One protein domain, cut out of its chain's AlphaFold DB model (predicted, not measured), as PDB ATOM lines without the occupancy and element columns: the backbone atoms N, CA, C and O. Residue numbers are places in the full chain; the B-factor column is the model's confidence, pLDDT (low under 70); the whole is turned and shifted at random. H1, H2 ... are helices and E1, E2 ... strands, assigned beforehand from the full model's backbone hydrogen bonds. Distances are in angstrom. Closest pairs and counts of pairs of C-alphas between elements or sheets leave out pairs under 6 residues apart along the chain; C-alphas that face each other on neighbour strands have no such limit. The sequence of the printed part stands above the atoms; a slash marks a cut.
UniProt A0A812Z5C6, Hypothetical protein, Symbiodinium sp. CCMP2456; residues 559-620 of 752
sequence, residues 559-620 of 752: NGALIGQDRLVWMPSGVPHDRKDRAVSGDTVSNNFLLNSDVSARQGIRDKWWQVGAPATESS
ATOM      1  N   ASN A 559      28.175 -24.791 -38.981       39.47
ATOM      2  CA  ASN A 559      28.770 -23.672 -38.222       39.47
ATOM      3  C   ASN A 559      28.198 -23.339 -36.819       39.47
ATOM      4  O   ASN A 559      28.172 -22.170 -36.442       39.47
ATOM      5  N   GLY A 560      27.780 -24.327 -36.022       39.62
ATOM      6  CA  GLY A 560      27.422 -24.097 -34.611       39.62
ATOM      7  C   GLY A 560      26.102 -23.352 -34.371       39.62
ATOM      8  O   GLY A 560      25.829 -22.969 -33.237       39.62
ATOM      9  N   ALA A 561      25.268 -23.167 -35.397       33.31
ATOM     10  CA  ALA A 561      23.876 -22.777 -35.202       33.31
ATOM     11  C   ALA A 561      23.049 -24.042 -34.932       33.31
ATOM     12  O   ALA A 561      23.001 -24.944 -35.769       33.31
ATOM     13  N   LEU A 562      22.421 -24.126 -33.758       40.53
ATOM     14  CA  LEU A 562      21.393 -25.123 -33.453       40.53
ATOM     15  C   LEU A 562      20.168 -24.820 -34.329       40.53
ATOM     16  O   LEU A 562      19.329 -23.992 -33.978       40.53
ATOM     17  N   ILE A 563      20.106 -25.425 -35.518       42.03
ATOM     18  CA  ILE A 563      19.006 -25.188 -36.454       42.03
ATOM     19  C   ILE A 563      17.811 -26.063 -36.076       42.03
ATOM     20  O   ILE A 563      17.717 -27.221 -36.472       42.03
ATOM     21  N   GLY A 564      16.872 -25.437 -35.379       42.41
ATOM     22  CA  GLY A 564      15.457 -25.815 -35.371       42.41
ATOM     23  C   GLY A 564      14.549 -24.766 -34.710       42.41
ATOM     24  O   GLY A 564      13.360 -24.999 -34.515       42.41
ATOM     25  N   GLN A 565      15.068 -23.577 -34.380       47.91
ATOM     26  CA  GLN A 565      14.255 -22.411 -34.000       47.91
ATOM     27  C   GLN A 565      13.921 -21.500 -35.192       47.91
ATOM     28  O   GLN A 565      13.053 -20.632 -35.087       47.91
ATOM     29  N   ASP A 566      14.578 -21.702 -36.335       56.19
ATOM     30  CA  ASP A 566      14.527 -20.745 -37.427       56.19
ATOM     31  C   ASP A 566      13.598 -21.186 -38.561       56.19
ATOM     32  O   ASP A 566      13.741 -22.240 -39.184       56.19
ATOM     33  N   ARG A 567      12.648 -20.311 -38.877       78.75
ATOM     34  CA  ARG A 567      11.652 -20.508 -39.929       78.75
ATOM     35  C   ARG A 567      12.321 -20.521 -41.304       78.75
ATOM     36  O   ARG A 567      12.945 -19.538 -41.685       78.75
ATOM     37  N   LEU A 568      12.124 -21.564 -42.112       86.38
ATOM     38  CA  LEU A 568      12.558 -21.530 -43.515       86.38
ATOM     39  C   LEU A 568      11.645 -20.629 -44.343       86.38
ATOM     40  O   LEU A 568      10.421 -20.756 -44.298       86.38
ATOM     41  N   VAL A 569      12.244 -19.741 -45.127       91.81
ATOM     42  CA  VAL A 569      11.539 -18.764 -45.956       91.81
ATOM     43  C   VAL A 569      11.932 -18.937 -47.416       91.81
ATOM     44  O   VAL A 569      13.119 -18.986 -47.739       91.81
ATOM     45  N   TRP A 570      10.943 -19.011 -48.304       91.88
ATOM     46  CA  TRP A 570      11.154 -19.123 -49.746       91.88
ATOM     47  C   TRP A 570      11.985 -17.961 -50.291       91.88
ATOM     48  O   TRP A 570      11.695 -16.793 -50.024       91.88
ATOM     49  N   MET A 571      12.988 -18.288 -51.104       90.94
ATOM     50  CA  MET A 571      13.832 -17.305 -51.780       90.94
ATOM     51  C   MET A 571      13.308 -16.989 -53.187       90.94
ATOM     52  O   MET A 571      12.750 -17.873 -53.842       90.94
ATOM     53  N   PRO A 572      13.556 -15.777 -53.726       82.06
ATOM     54  CA  PRO A 572      13.152 -15.427 -55.092       82.06
ATOM     55  C   PRO A 572      13.767 -16.348 -56.152       82.06
ATOM     56  O   PRO A 572      13.133 -16.672 -57.154       82.06
ATOM     57  N   SER A 573      15.006 -16.789 -55.914       78.62
ATOM     58  CA  SER A 573      15.750 -17.734 -56.757       78.62
ATOM     59  C   SER A 573      15.205 -19.159 -56.707       78.62
ATOM     60  O   SER A 573      15.642 -20.011 -57.476       78.62
ATOM     61  N   GLY A 574      14.298 -19.420 -55.773       67.25
ATOM     62  CA  GLY A 574      14.097 -20.734 -55.212       67.25
ATOM     63  C   GLY A 574      12.837 -21.463 -55.580       67.25
ATOM     64  O   GLY A 574      12.628 -22.578 -55.118       67.25
ATOM     65  N   VAL A 575      11.995 -20.832 -56.383       65.69
ATOM     66  CA  VAL A 575      10.730 -21.409 -56.791       65.69
ATOM     67  C   VAL A 575      10.979 -22.235 -58.053       65.69
ATOM     68  O   VAL A 575      11.195 -21.635 -59.116       65.69
ATOM     69  N   PRO A 576      10.975 -23.584 -57.979       62.53
ATOM     70  CA  PRO A 576      11.162 -24.422 -59.156       62.53
ATOM     71  C   PRO A 576      10.153 -24.007 -60.228       62.53
ATOM     72  O   PRO A 576       8.997 -23.713 -59.919       62.53
ATOM     73  N   HIS A 577      10.588 -23.917 -61.486       60.72
ATOM     74  CA  HIS A 577       9.754 -23.383 -62.570       60.72
ATOM     75  C   HIS A 577       8.417 -24.125 -62.733       60.72
ATOM     76  O   HIS A 577       7.443 -23.520 -63.180       60.72
ATOM     77  N   ASP A 578       8.374 -25.394 -62.336       68.69
ATOM     78  CA  ASP A 578       7.228 -26.302 -62.332       68.69
ATOM     79  C   ASP A 578       6.345 -26.210 -61.070       68.69
ATOM     80  O   ASP A 578       5.269 -26.799 -61.049       68.69
ATOM     81  N   ARG A 579       6.761 -25.466 -60.033       65.88
ATOM     82  CA  ARG A 579       6.048 -25.323 -58.744       65.88
ATOM     83  C   ARG A 579       5.779 -23.865 -58.341       65.88
ATOM     84  O   ARG A 579       5.555 -23.564 -57.166       65.88
ATOM     85  N   LYS A 580       5.799 -22.948 -59.319       61.00
ATOM     86  CA  LYS A 580       5.575 -21.497 -59.130       61.00
ATOM     87  C   LYS A 580       4.220 -21.112 -58.554       61.00
ATOM     88  O   LYS A 580       4.077 -20.017 -58.023       61.00
ATOM     89  N   ASP A 581       3.249 -22.006 -58.625       63.66
ATOM     90  CA  ASP A 581       1.908 -21.828 -58.083       63.66
ATOM     91  C   ASP A 581       1.837 -21.958 -56.550       63.66
ATOM     92  O   ASP A 581       0.814 -21.585 -55.976       63.66
ATOM     93  N   ARG A 582       2.884 -22.466 -55.876       65.88
ATOM     94  CA  ARG A 582       2.827 -22.816 -54.437       65.88
ATOM     95  C   ARG A 582       3.879 -22.171 -53.539       65.88
ATOM     96  O   ARG A 582       3.839 -22.401 -52.334       65.88
ATOM     97  N   ALA A 583       4.808 -21.396 -54.088       79.25
ATOM     98  CA  ALA A 583       5.868 -20.764 -53.310       79.25
ATOM     99  C   ALA A 583       5.993 -19.286 -53.685       79.25
ATOM    100  O   ALA A 583       6.357 -18.946 -54.813       79.25
ATOM    101  N   VAL A 584       5.683 -18.412 -52.730       82.81
ATOM    102  CA  VAL A 584       5.887 -16.967 -52.845       82.81
ATOM    103  C   VAL A 584       7.141 -16.617 -52.059       82.81
ATOM    104  O   VAL A 584       7.304 -17.032 -50.918       82.81
ATOM    105  N   SER A 585       8.049 -15.862 -52.674       86.81
ATOM    106  CA  SER A 585       9.246 -15.381 -51.983       86.81
ATOM    107  C   SER A 585       8.858 -14.624 -50.710       86.81
ATOM    108  O   SER A 585       8.059 -13.694 -50.778       86.81
ATOM    109  N   GLY A 586       9.465 -14.976 -49.578       85.75
ATOM    110  CA  GLY A 586       9.120 -14.411 -48.267       85.75
ATOM    111  C   GLY A 586       8.133 -15.252 -47.448       85.75
ATOM    112  O   GLY A 586       8.076 -15.090 -46.227       85.75
ATOM    113  N   ASP A 587       7.428 -16.204 -48.064       87.50
ATOM    114  CA  ASP A 587       6.527 -17.100 -47.337       87.50
ATOM    115  C   ASP A 587       7.290 -18.214 -46.622       87.50
ATOM    116  O   ASP A 587       8.369 -18.639 -47.044       87.50
ATOM    117  N   THR A 588       6.704 -18.718 -45.535       85.00
ATOM    118  CA  THR A 588       7.212 -19.913 -44.855       85.00
ATOM    119  C   THR A 588       7.195 -21.106 -45.797       85.00
ATOM    120  O   THR A 588       6.186 -21.383 -46.453       85.00
ATOM    121  N   VAL A 589       8.274 -21.878 -45.812       83.38
ATOM    122  CA  VAL A 589       8.248 -23.206 -46.416       83.38
ATOM    123  C   VAL A 589       7.419 -24.118 -45.513       83.38
ATOM    124  O   VAL A 589       7.812 -24.408 -44.388       83.38
ATOM    125  N   SER A 590       6.252 -24.555 -45.989       78.44
ATOM    126  CA  SER A 590       5.373 -25.448 -45.223       78.44
ATOM    127  C   SER A 590       6.068 -26.776 -44.894       78.44
ATOM    128  O   SER A 590       6.663 -27.399 -45.779       78.44
ATOM    129  N   ASN A 591       5.907 -27.272 -43.662       66.56
ATOM    130  CA  ASN A 591       6.380 -28.605 -43.266       66.56
ATOM    131  C   ASN A 591       5.819 -29.701 -44.186       66.56
ATOM    132  O   ASN A 591       6.555 -30.589 -44.606       66.56
ATOM    133  N   ASN A 592       4.555 -29.587 -44.611       67.62
ATOM    134  CA  ASN A 592       3.955 -30.520 -45.569       67.62
ATOM    135  C   ASN A 592       4.662 -30.515 -46.928       67.62
ATOM    136  O   ASN A 592       4.721 -31.548 -47.594       67.62
ATOM    137  N   PHE A 593       5.194 -29.370 -47.361       78.00
ATOM    138  CA  PHE A 593       6.007 -29.320 -48.570       78.00
ATOM    139  C   PHE A 593       7.337 -30.044 -48.351       78.00
ATOM    140  O   PHE A 593       7.703 -30.872 -49.181       78.00
ATOM    141  N   LEU A 594       8.027 -29.779 -47.239       75.31
ATOM    142  CA  LEU A 594       9.306 -30.425 -46.918       75.31
ATOM    143  C   LEU A 594       9.155 -31.951 -46.833       75.31
ATOM    144  O   LEU A 594       9.933 -32.670 -47.450       75.31
ATOM    145  N   LEU A 595       8.100 -32.437 -46.176       61.69
ATOM    146  CA  LEU A 595       7.804 -33.867 -46.024       61.69
ATOM    147  C   LEU A 595       7.503 -34.581 -47.351       61.69
ATOM    148  O   LEU A 595       7.787 -35.768 -47.490       61.69
ATOM    149  N   ASN A 596       6.935 -33.872 -48.330       70.06
ATOM    150  CA  ASN A 596       6.564 -34.431 -49.636       70.06
ATOM    151  C   ASN A 596       7.549 -34.065 -50.761       70.06
ATOM    152  O   ASN A 596       7.314 -34.395 -51.926       70.06
ATOM    153  N   SER A 597       8.620 -33.342 -50.445       76.44
ATOM    154  CA  SER A 597       9.640 -32.923 -51.401       76.44
ATOM    155  C   SER A 597      10.772 -33.945 -51.459       76.44
ATOM    156  O   SER A 597      11.260 -34.405 -50.429       76.44
ATOM    157  N   ASP A 598      11.259 -34.230 -52.670       80.19
ATOM    158  CA  ASP A 598      12.485 -35.014 -52.884       80.19
ATOM    159  C   ASP A 598      13.755 -34.235 -52.490       80.19
ATOM    160  O   ASP A 598      14.859 -34.782 -52.477       80.19
ATOM    161  N   VAL A 599      13.610 -32.946 -52.171       76.94
ATOM    162  CA  VAL A 599      14.712 -32.044 -51.833       76.94
ATOM    163  C   VAL A 599      14.758 -31.804 -50.335       76.94
ATOM    164  O   VAL A 599      13.814 -31.270 -49.752       76.94
ATOM    165  N   SER A 600      15.886 -32.183 -49.727       79.62
ATOM    166  CA  SER A 600      16.147 -31.960 -48.306       79.62
ATOM    167  C   SER A 600      16.264 -30.474 -47.986       79.62
ATOM    168  O   SER A 600      16.661 -29.659 -48.823       79.62
ATOM    169  N   ALA A 601      15.994 -30.119 -46.732       79.06
ATOM    170  CA  ALA A 601      16.078 -28.741 -46.280       79.06
ATOM    171  C   ALA A 601      17.487 -28.139 -46.469       79.06
ATOM    172  O   ALA A 601      17.616 -26.995 -46.901       79.06
ATOM    173  N   ARG A 602      18.548 -28.938 -46.273       76.94
ATOM    174  CA  ARG A 602      19.937 -28.541 -46.570       76.94
ATOM    175  C   ARG A 602      20.184 -28.304 -48.046       76.94
ATOM    176  O   ARG A 602      20.867 -27.346 -48.397       76.94
ATOM    177  N   GLN A 603      19.670 -29.189 -48.898       83.31
ATOM    178  CA  GLN A 603      19.836 -29.056 -50.337       83.31
ATOM    179  C   GLN A 603      19.141 -27.785 -50.824       83.31
ATOM    180  O   GLN A 603      19.753 -27.018 -51.554       83.31
ATOM    181  N   GLY A 604      17.941 -27.480 -50.329       87.69
ATOM    182  CA  GLY A 604      17.289 -26.224 -50.682       87.69
ATOM    183  C   GLY A 604      17.950 -24.975 -50.090       87.69
ATOM    184  O   GLY A 604      17.964 -23.957 -50.766       87.69
ATOM    185  N   ILE A 605      18.588 -25.015 -48.911       85.62
ATOM    186  CA  ILE A 605      19.416 -23.878 -48.447       85.62
ATOM    187  C   ILE A 605      20.636 -23.699 -49.362       85.62
ATOM    188  O   ILE A 605      20.928 -22.590 -49.814       85.62
ATOM    189  N   ARG A 606      21.333 -24.799 -49.678       87.38
ATOM    190  CA  ARG A 606      22.517 -24.814 -50.551       87.38
ATOM    191  C   ARG A 606      22.200 -24.289 -51.949       87.38
ATOM    192  O   ARG A 606      22.952 -23.474 -52.481       87.38
ATOM    193  N   ASP A 607      21.071 -24.712 -52.501       88.56
ATOM    194  CA  ASP A 607      20.608 -24.331 -53.835       88.56
ATOM    195  C   ASP A 607      19.888 -22.975 -53.839       88.56
ATOM    196  O   ASP A 607      19.428 -22.517 -54.886       88.56
ATOM    197  N   LYS A 608      19.817 -22.302 -52.681       90.38
ATOM    198  CA  LYS A 608      19.150 -21.006 -52.486       90.38
ATOM    199  C   LYS A 608      17.671 -21.049 -52.866       90.38
ATOM    200  O   LYS A 608      17.133 -20.099 -53.443       90.38
ATOM    201  N   TRP A 609      17.024 -22.166 -52.555       90.50
ATOM    202  CA  TRP A 609      15.588 -22.355 -52.691       90.50
ATOM    203  C   TRP A 609      14.801 -21.705 -51.561       90.50
ATOM    204  O   TRP A 609      13.760 -21.081 -51.769       90.50
ATOM    205  N   TRP A 610      15.367 -21.770 -50.369       92.25
ATOM    206  CA  TRP A 610      14.886 -21.098 -49.177       92.25
ATOM    207  C   TRP A 610      16.073 -20.663 -48.323       92.25
ATOM    208  O   TRP A 610      17.198 -21.127 -48.518       92.25
ATOM    209  N   GLN A 611      15.828 -19.757 -47.387       92.12
ATOM    210  CA  GLN A 611      16.809 -19.294 -46.414       92.12
ATOM    211  C   GLN A 611      16.261 -19.414 -44.996       92.12
ATOM    212  O   GLN A 611      15.054 -19.524 -44.786       92.12
ATOM    213  N   VAL A 612      17.171 -19.359 -44.034       85.38
ATOM    214  CA  VAL A 612      16.859 -19.268 -42.611       85.38
ATOM    215  C   VAL A 612      16.288 -17.868 -42.347       85.38
ATOM    216  O   VAL A 612      16.969 -16.863 -42.548       85.38
ATOM    217  N   GLY A 613      15.001 -17.794 -42.028       79.75
ATOM    218  CA  GLY A 613      14.287 -16.569 -41.678       79.75
ATOM    219  C   GLY A 613      14.438 -16.235 -40.197       79.75
ATOM    220  O   GLY A 613      14.732 -17.107 -39.387       79.75
ATOM    221  N   ALA A 614      14.223 -14.966 -39.845       68.50
ATOM    222  CA  ALA A 614      14.237 -14.536 -38.450       68.50
ATOM    223  C   ALA A 614      13.158 -15.281 -37.631       68.50
ATOM    224  O   ALA A 614      12.078 -15.555 -38.175       68.50
ATOM    225  N   PRO A 615      13.414 -15.579 -36.343       53.59
ATOM    226  CA  PRO A 615      12.420 -16.187 -35.467       53.59
ATOM    227  C   PRO A 615      11.160 -15.313 -35.429       53.59
ATOM    228  O   PRO A 615      11.237 -14.083 -35.398       53.59
ATOM    229  N   ALA A 616       9.988 -15.947 -35.496       49.88
ATOM    230  CA  ALA A 616       8.721 -15.229 -35.493       49.88
ATOM    231  C   ALA A 616       8.561 -14.457 -34.174       49.88
ATOM    232  O   ALA A 616       8.646 -15.042 -33.098       49.88
ATOM    233  N   THR A 617       8.296 -13.152 -34.244       41.78
ATOM    234  CA  THR A 617       7.769 -12.415 -33.089       41.78
ATOM    235  C   THR A 617       6.342 -12.898 -32.805       41.78
ATOM    236  O   THR A 617       5.629 -13.282 -33.737       41.78
ATOM    237  N   GLU A 618       5.908 -12.891 -31.539       34.56
ATOM    238  CA  GLU A 618       4.608 -13.435 -31.084       34.56
ATOM    239  C   GLU A 618       3.407 -12.971 -31.936       34.56
ATOM    240  O   GLU A 618       2.480 -13.739 -32.204       34.56
ATOM    241  N   SER A 619       3.461 -11.747 -32.469       32.22
ATOM    242  CA  SER A 619       2.434 -11.178 -33.350       32.22
ATOM    243  C   SER A 619       2.266 -11.918 -34.689       32.22
ATOM    244  O   SER A 619       1.178 -11.901 -35.264       32.22
ATOM    245  N   SER A 620       3.306 -12.587 -35.201       38.56
ATOM    246  CA  SER A 620       3.291 -13.271 -36.505       38.56
ATOM    247  C   SER A 620       2.618 -14.652 -36.459       38.56
ATOM    248  O   SER A 620       2.009 -15.062 -37.450       38.56
TER     249      SER A 620
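AT A GLANCE: This is residues 559 to 620 of the 752 residues of the protein "Hypothetical protein" of Symbiodinium sp. CCMP2456 (UniProt A0A812Z5C6). There is little regular structure: a short antiparallel strand pair, E1 and E2, sits in the middle of a chain made mostly of loops, with H2 over by E2, H1 farther out and a long loop, residues 571 to 590. The printed part has 62 residues, 18 in named elements, ordered E1, H1, H2, E2, a mixed class. It is compact, radius of gyration of the C-alphas 11.7 A, spanning 32 by 29 by 20 A.

IN THESE COORDINATES: E1, residues 568 to 570, begins at C-alpha 568 (12.558, -21.530, -43.515). H1 is residues 591 to 596, 8.6 A long; H2, residues 601 to 606, 8.7 A. E2, residues 610 to 612, ends at C-alpha 612 (16.859, -19.268, -42.611).

HOW THE PARTS SIT: E1 and E2 are antiparallel at 144 degrees; N 569 and O 611 are 2.8 A apart, within hydrogen-bond range. The closest C-alphas of H2 and E2, Ile 605 and Gln 611, are 5.7 A apart. H1 and H2 are close but not clearly touching, C-alphas of Leu 594 and Ala 601 closest at 7.0 A. They stand about perpendicular, at 90 degrees. In both, every O i to N i+4 pair is within hydrogen-bond range.

THE WHOLE: The farthest C-alphas, Gly 560 and Asp 581, are 34.7 A apart. The printed part has no cut. E1 to H1 is a long link. pLDDT is under 70 in 27 residues, among them 559 to 566 and 614 to 620.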